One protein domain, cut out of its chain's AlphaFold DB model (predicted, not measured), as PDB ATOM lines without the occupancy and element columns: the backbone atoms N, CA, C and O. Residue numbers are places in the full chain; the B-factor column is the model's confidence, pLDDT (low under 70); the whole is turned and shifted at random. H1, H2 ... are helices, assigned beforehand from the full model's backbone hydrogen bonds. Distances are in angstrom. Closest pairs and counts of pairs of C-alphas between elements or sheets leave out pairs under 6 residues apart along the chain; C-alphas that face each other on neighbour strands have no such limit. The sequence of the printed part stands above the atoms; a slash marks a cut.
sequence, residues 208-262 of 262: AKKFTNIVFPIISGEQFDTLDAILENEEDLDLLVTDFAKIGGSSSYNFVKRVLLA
ATOM      1  N   ALA A 208     -24.325  20.712  37.671       75.12
ATOM      2  CA  ALA A 208     -24.613  20.471  36.256       75.12
ATOM      3  C   ALA A 208     -25.704  21.396  35.670       75.12
ATOM      4  O   ALA A 208     -25.644  21.744  34.492       75.12
ATOM      5  N   LYS A 209     -26.697  21.810  36.473       78.38
ATOM      6  CA  LYS A 209     -27.702  22.808  36.061       78.38
ATOM      7  C   LYS A 209     -27.133  24.226  36.073       78.38
ATOM      8  O   LYS A 209     -27.512  25.029  35.226       78.38
ATOM      9  N   LYS A 210     -26.256  24.542  37.032       81.12
ATOM     10  CA  LYS A 210     -25.626  25.865  37.171       81.12
ATOM     11  C   LYS A 210     -24.585  26.113  36.075       81.12
ATOM     12  O   LYS A 210     -24.528  27.210  35.527       81.12
ATOM     13  N   PHE A 211     -23.820  25.085  35.714       80.56
ATOM     14  CA  PHE A 211     -22.726  25.163  34.749       80.56
ATOM     15  C   PHE A 211     -22.934  24.188  33.589       80.56
ATOM     16  O   PHE A 211     -22.260  23.169  33.465       80.56
ATOM     17  N   THR A 212     -23.832  24.539  32.669       77.25
ATOM     18  CA  THR A 212     -24.081  23.759  31.441       77.25
ATOM     19  C   THR A 212     -22.912  23.776  30.452       77.25
ATOM     20  O   THR A 212     -22.909  23.030  29.478       77.25
ATOM     21  N   ASN A 213     -21.936  24.660  30.675       77.56
ATOM     22  CA  ASN A 213     -20.796  24.870  29.783       77.56
ATOM     23  C   ASN A 213     -19.687  23.831  30.002       77.56
ATOM     24  O   ASN A 213     -18.821  23.674  29.141       77.56
ATOM     25  N   ILE A 214     -19.719  23.118  31.132       80.25
ATOM     26  CA  ILE A 214     -18.776  22.048  31.445       80.25
ATOM     27  C   ILE A 214     -19.444  20.721  31.102       80.25
ATOM     28  O   ILE A 214     -20.424  20.314  31.723       80.25
ATOM     29  N   VAL A 215     -18.895  20.035  30.104       79.62
ATOM     30  CA  VAL A 215     -19.318  18.686  29.731       79.62
ATOM     31  C   VAL A 215     -18.236  17.712  30.171       79.62
ATOM     32  O   VAL A 215     -17.073  17.853  29.800       79.62
ATOM     33  N   PHE A 216     -18.626  16.715  30.959       80.62
ATOM     34  CA  PHE A 216     -17.748  15.608  31.320       80.62
ATOM     35  C   PHE A 216     -17.795  14.515  30.240       80.62
ATOM     36  O   PHE A 216     -18.879  14.232  29.720       80.62
ATOM     37  N   PRO A 217     -16.675  13.832  29.932       82.56
ATOM     38  CA  PRO A 217     -15.319  14.034  30.459       82.56
ATOM     39  C   PRO A 217     -14.629  15.268  29.852       82.56
ATOM     40  O   PRO A 217     -14.830  15.566  28.681       82.56
ATOM     41  N   ILE A 218     -13.797  15.956  30.639       86.00
ATOM     42  CA  ILE A 218     -13.030  17.136  30.200       86.00
ATOM     43  C   ILE A 218     -11.853  16.676  29.338       86.00
ATOM     44  O   ILE A 218     -11.077  15.821  29.766       86.00
ATOM     45  N   ILE A 219     -11.733  17.215  28.119       85.50
ATOM     46  CA  ILE A 219     -10.754  16.735  27.121       85.50
ATOM     47  C   ILE A 219      -9.767  17.837  26.707       85.50
ATOM     48  O   ILE A 219      -8.653  17.524  26.289       85.50
ATOM     49  N   SER A 220     -10.133  19.117  26.828       88.44
ATOM     50  CA  SER A 220      -9.247  20.238  26.494       88.44
ATOM     51  C   SER A 220      -8.696  20.937  27.739       88.44
ATOM     52  O   SER A 220      -9.360  21.007  28.770       88.44
ATOM     53  N   GLY A 221      -7.483  21.491  27.626       86.75
ATOM     54  CA  GLY A 221      -6.880  22.302  28.693       86.75
ATOM     55  C   GLY A 221      -7.698  23.557  29.013       86.75
ATOM     56  O   GLY A 221      -7.900  23.873  30.172       86.75
ATOM     57  N   GLU A 222      -8.297  24.193  28.004       85.12
ATOM     58  CA  GLU A 222      -9.152  25.376  28.202       85.12
ATOM     59  C   GLU A 222     -10.422  25.067  29.024       85.12
ATOM     60  O   GLU A 222     -10.890  25.889  29.812       85.12
ATOM     61  N   GLN A 223     -10.986  23.860  28.882       85.19
ATOM     62  CA  GLN A 223     -12.099  23.399  29.723       85.19
ATOM     63  C   GLN A 223     -11.663  23.131  31.167       85.19
ATOM     64  O   GLN A 223     -12.466  23.253  32.088       85.19
ATOM     65  N   PHE A 224     -10.401  22.756  31.361       88.50
ATOM     66  CA  PHE A 224      -9.830  22.568  32.685       88.50
ATOM     67  C   PHE A 224      -9.594  23.916  33.374       88.50
ATOM     68  O   PHE A 224     -10.054  24.099  34.494       88.50
ATOM     69  N   ASP A 225      -9.013  24.893  32.674       88.38
ATOM     70  CA  ASP A 225      -8.787  26.242  33.212       88.38
ATOM     71  C   ASP A 225     -10.106  26.938  33.592       88.38
ATOM     72  O   ASP A 225     -10.203  27.629  34.605       88.38
ATOM     73  N   THR A 226     -11.157  26.733  32.792       86.00
ATOM     74  CA  THR A 226     -12.497  27.255  33.102       86.00
ATOM     75  C   THR A 226     -13.155  26.538  34.278       86.00
ATOM     76  O   THR A 226     -13.841  27.195  35.059       86.00
ATOM     77  N   LEU A 227     -12.944  25.227  34.440       87.62
ATOM     78  CA  LEU A 227     -13.389  24.499  35.629       87.62
ATOM     79  C   LEU A 227     -12.650  24.990  36.880       87.62
ATOM     80  O   LEU A 227     -13.304  25.265  37.880       87.62
ATOM     81  N   ASP A 228     -11.329  25.137  36.825       90.00
ATOM     82  CA  ASP A 228     -10.523  25.598  37.960       90.00
ATOM     83  C   ASP A 228     -10.944  27.003  38.413       90.00
ATOM     84  O   ASP A 228     -11.126  27.232  39.606       90.00
ATOM     85  N   ALA A 229     -11.214  27.916  37.474       89.12
ATOM     86  CA  ALA A 229     -11.738  29.247  37.791       89.12
ATOM     87  C   ALA A 229     -13.132  29.211  38.449       89.12
ATOM     88  O   ALA A 229     -13.464  30.081  39.251       89.12
ATOM     89  N   ILE A 230     -13.965  28.219  38.117       86.88
ATOM     90  CA  ILE A 230     -15.277  28.019  38.753       86.88
ATOM     91  C   ILE A 230     -15.115  27.424  40.159       86.88
ATOM     92  O   ILE A 230     -15.829  27.821  41.077       86.88
ATOM     93  N   LEU A 231     -14.172  26.496  40.339       88.88
ATOM     94  CA  LEU A 231     -13.911  25.827  41.615       88.88
ATOM     95  C   LEU A 231     -13.095  26.664  42.607       88.88
ATOM     96  O   LEU A 231     -12.936  26.248  43.753       88.88
ATOM     97  N   GLU A 232     -12.619  27.844  42.208       92.06
ATOM     98  CA  GLU A 232     -12.012  28.814  43.125       92.06
ATOM     99  C   GLU A 232     -13.033  29.351  44.150       92.06
ATOM    100  O   GLU A 232     -12.661  29.726  45.263       92.06
ATOM    101  N   ASN A 233     -14.331  29.317  43.822       90.62
ATOM    102  CA  ASN A 233     -15.404  29.611  44.770       90.62
ATOM    103  C   ASN A 233     -15.732  28.383  45.634       90.62
ATOM    104  O   ASN A 233     -16.166  27.347  45.130       90.62
ATOM    105  N   GLU A 234     -15.639  28.539  46.956       89.81
ATOM    106  CA  GLU A 234     -15.937  27.475  47.929       89.81
ATOM    107  C   GLU A 234     -17.387  26.964  47.818       89.81
ATOM    108  O   GLU A 234     -17.627  25.761  47.870       89.81
ATOM    109  N   GLU A 235     -18.348  27.854  47.555       86.38
ATOM    110  CA  GLU A 235     -19.759  27.481  47.377       86.38
ATOM    111  C   GLU A 235     -19.989  26.577  46.152       86.38
ATOM    112  O   GLU A 235     -20.807  25.655  46.194       86.38
ATOM    113  N   ASP A 236     -19.270  26.828  45.053       87.44
ATOM    114  CA  ASP A 236     -19.382  26.049  43.815       87.44
ATOM    115  C   ASP A 236     -18.675  24.698  43.936       87.44
ATOM    116  O   ASP A 236     -19.151  23.692  43.400       87.44
ATOM    117  N   LEU A 237     -17.574  24.661  44.688       88.50
ATOM    118  CA  LEU A 237     -16.879  23.432  45.037       88.50
ATOM    119  C   LEU A 237     -17.743  22.538  45.929       88.50
ATOM    120  O   LEU A 237     -17.885  21.351  45.635       88.50
ATOM    121  N   ASP A 238     -18.378  23.087  46.961       87.06
ATOM    122  CA  ASP A 238     -19.299  22.332  47.816       87.06
ATOM    123  C   ASP A 238     -20.498  21.805  47.021       87.06
ATOM    124  O   ASP A 238     -20.937  20.664  47.211       87.06
ATOM    125  N   LEU A 239     -20.998  22.585  46.061       86.50
ATOM    126  CA  LEU A 239     -22.050  22.146  45.149       86.50
ATOM    127  C   LEU A 239     -21.602  20.966  44.277       86.50
ATOM    128  O   LEU A 239     -22.329  19.983  44.129       86.50
ATOM    129  N   LEU A 240     -20.384  21.029  43.735       86.12
ATOM    130  CA  LEU A 240     -19.799  19.932  42.973       86.12
ATOM    131  C   LEU A 240     -19.634  18.687  43.853       86.12
ATOM    132  O   LEU A 240     -20.035  17.592  43.462       86.12
ATOM    133  N   VAL A 241     -19.066  18.839  45.049       85.75
ATOM    134  CA  VAL A 241     -18.801  17.731  45.973       85.75
ATOM    135  C   VAL A 241     -20.102  17.072  46.412       85.75
ATOM    136  O   VAL A 241     -20.185  15.843  46.419       85.75
ATOM    137  N   THR A 242     -21.131  17.849  46.737       84.06
ATOM    138  CA  THR A 242     -22.439  17.313  47.136       84.06
ATOM    139  C   THR A 242     -23.116  16.559  45.994       84.06
ATOM    140  O   THR A 242     -23.647  15.467  46.217       84.06
ATOM    141  N   ASP A 243     -23.034  17.053  44.760       83.62
ATOM    142  CA  ASP A 243     -23.578  16.361  43.591       83.62
ATOM    143  C   ASP A 243     -22.808  15.084  43.244       83.62
ATOM    144  O   ASP A 243     -23.406  14.024  43.026       83.62
ATOM    145  N   PHE A 244     -21.477  15.125  43.276       81.38
ATOM    146  CA  PHE A 244     -20.657  13.933  43.072       81.38
ATOM    147  C   PHE A 244     -20.801  12.930  44.221       81.38
ATOM    148  O   PHE A 244     -20.741  11.723  43.982       81.38
ATOM    149  N   ALA A 245     -21.076  13.378  45.448       82.25
ATOM    150  CA  ALA A 245     -21.378  12.503  46.580       82.25
ATOM    151  C   ALA A 245     -22.725  11.779  46.426       82.25
ATOM    152  O   ALA A 245     -22.872  10.652  46.909       82.25
ATOM    153  N   LYS A 246     -23.705  12.374  45.728       77.31
ATOM    154  CA  LYS A 246     -24.971  11.693  45.397       77.31
ATOM    155  C   LYS A 246     -24.725  10.514  44.459       77.31
ATOM    156  O   LYS A 246     -25.268   9.432  44.695       77.31
ATOM    157  N   ILE A 247     -23.880  10.712  43.447       80.00
ATOM    158  CA  ILE A 247     -23.521   9.696  42.446       80.00
ATOM    159  C   ILE A 247     -22.561   8.649  43.042       80.00
ATOM    160  O   ILE A 247     -22.676   7.454  42.764       80.00
ATOM    161  N   GLY A 248     -21.617   9.092  43.873       74.31
ATOM    162  CA  GLY A 248     -20.544   8.288  44.449       74.31
ATOM    163  C   GLY A 248     -20.965   7.338  45.578       74.31
ATOM    164  O   GLY A 248     -22.087   7.341  46.086       74.31
ATOM    165  N   GLY A 249     -20.021   6.485  45.986       71.88
ATOM    166  CA  GLY A 249     -20.175   5.559  47.107       71.88
ATOM    167  C   GLY A 249     -18.939   4.681  47.318       71.88
ATOM    168  O   GLY A 249     -18.093   4.557  46.441       71.88
ATOM    169  N   SER A 250     -18.852   4.019  48.475       74.00
ATOM    170  CA  SER A 250     -17.733   3.131  48.848       74.00
ATOM    171  C   SER A 250     -17.693   1.793  48.092       74.00
ATOM    172  O   SER A 250     -16.820   0.961  48.333       74.00
ATOM    173  N   SER A 251     -18.653   1.550  47.198       76.44
ATOM    174  CA  SER A 251     -18.774   0.312  46.430       76.44
ATOM    175  C   SER A 251     -19.344   0.598  45.047       76.44
ATOM    176  O   SER A 251     -20.300   1.365  44.915       76.44
ATOM    177  N   SER A 252     -18.820  -0.091  44.031       77.38
ATOM    178  CA  SER A 252     -19.343  -0.067  42.659       77.38
ATOM    179  C   SER A 252     -20.827  -0.444  42.586       77.38
ATOM    180  O   SER A 252     -21.557   0.097  41.763       77.38
ATOM    181  N   TYR A 253     -21.304  -1.301  43.494       81.69
ATOM    182  CA  TYR A 253     -22.724  -1.641  43.605       81.69
ATOM    183  C   TYR A 253     -23.589  -0.429  43.973       81.69
ATOM    184  O   TYR A 253     -24.651  -0.230  43.388       81.69
ATOM    185  N   ASN A 254     -23.134   0.403  44.918       78.25
ATOM    186  CA  ASN A 254     -23.875   1.592  45.342       78.25
ATOM    187  C   ASN A 254     -23.953   2.629  44.220       78.25
ATOM    188  O   ASN A 254     -25.015   3.211  44.022       78.25
ATOM    189  N   PHE A 255     -22.866   2.793  43.465       80.44
ATOM    190  CA  PHE A 255     -22.845   3.621  42.262       80.44
ATOM    191  C   PHE A 255     -23.870   3.126  41.230       80.44
ATOM    192  O   PHE A 255     -24.778   3.865  40.869       80.44
ATOM    193  N   VAL A 256     -23.802   1.850  40.824       79.00
ATOM    194  CA  VAL A 256     -24.723   1.280  39.818       79.00
ATOM    195  C   VAL A 256     -26.180   1.365  40.276       79.00
ATOM    196  O   VAL A 256     -27.047   1.760  39.501       79.00
ATOM    197  N   LYS A 257     -26.457   1.046  41.547       80.81
ATOM    198  CA  LYS A 257     -27.797   1.152  42.133       80.81
ATOM    199  C   LYS A 257     -28.341   2.577  42.040       80.81
ATOM    200  O   LYS A 257     -29.508   2.742  41.720       80.81
ATOM    201  N   ARG A 258     -27.526   3.589  42.342       79.50
ATOM    202  CA  ARG A 258     -27.958   4.993  42.340       79.50
ATOM    203  C   ARG A 258     -28.089   5.560  40.934       79.50
ATOM    204  O   ARG A 258     -29.041   6.275  40.687       79.50
ATOM    205  N   VAL A 259     -27.201   5.194  40.013       78.62
ATOM    206  CA  VAL A 259     -27.263   5.643  38.611       78.62
ATOM    207  C   VAL A 259     -28.438   5.020  37.854       78.62
ATOM    208  O   VAL A 259     -29.030   5.681  37.013       78.62
ATOM    209  N   LEU A 260     -28.792   3.760  38.134       73.81
ATOM    210  CA  LEU A 260     -29.894   3.076  37.440       73.81
ATOM    211  C   LEU A 260     -31.278   3.293  38.074       73.81
ATOM    212  O   LEU A 260     -32.276   2.966  37.437       73.81
ATOM    213  N   LEU A 261     -31.349   3.768  39.324       61.66
ATOM    214  CA  LEU A 261     -32.611   3.987  40.051       61.66
ATOM    215  C   LEU A 261     -32.904   5.467  40.361       61.66
ATOM    216  O   LEU A 261     -33.885   5.728  41.057       61.66
ATOM    217  N   ALA A 262     -32.060   6.399  39.905       55.50
ATOM    218  CA  ALA A 262     -32.323   7.842  39.935       55.50
ATOM    219  C   ALA A 262     -33.128   8.257  38.699       55.50
ATOM    220  O   ALA A 262     -34.125   8.989  38.883       55.50
TER     221      ALA A 262
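Overview. This is residues 208 to 262 of the 262 residues of an uncharacterized protein of Photinus pyralis (UniProt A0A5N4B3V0). Three helices, H1, H2 and H3, follow end to end in an open frame with a corner at each link, and a loop of residues 208 to 220 with no named element leads into the first end of H1. H2 is the long bar, with H1 at one end and H3 at the other. The printed part has 55 residues, is all helix with no named strand, and is loose, with a radius of gyration of the C-alphas of 13.0 A and spans of 34 by 24 by 20 A.

Arrangement. H1, residues 221 to 231, and H2, residues 234 to 247, only just touch, with 3 pairs of C-alphas within 8 A, and only at the corner by their link; H2 does so with residues 236 to 237 alone. Their closest C-alphas, of Leu 231 and Leu 237, are 5.1 A apart, and their lines are about perpendicular at 74 degrees. With residues 246 to 247 alone, H2 touches H3, residues 252 to 261; the closest C-alphas, of Ile 247 and Phe 255, are 6.1 A apart, and the lines are about perpendicular at 89 degrees. H1 and H3 are apart. In H1, H2 and H3 every O i to N i+4 pair is within hydrogen-bond range.

Along the chain. H1 begins at C-alpha 221 (-6.880, 22.302, 28.693) and measures 15.1 A, H2 20.1 A, and H3 14.1 A, ending at C-alpha 261 (-32.611, 3.987, 40.051).

Size, cuts and confidence. The C-alphas farthest apart, of Glu 222 and Tyr 253, are 33.9 A apart. The printed part has no cut, both links are tight, and residues 261 to 262 have pLDDT under 70.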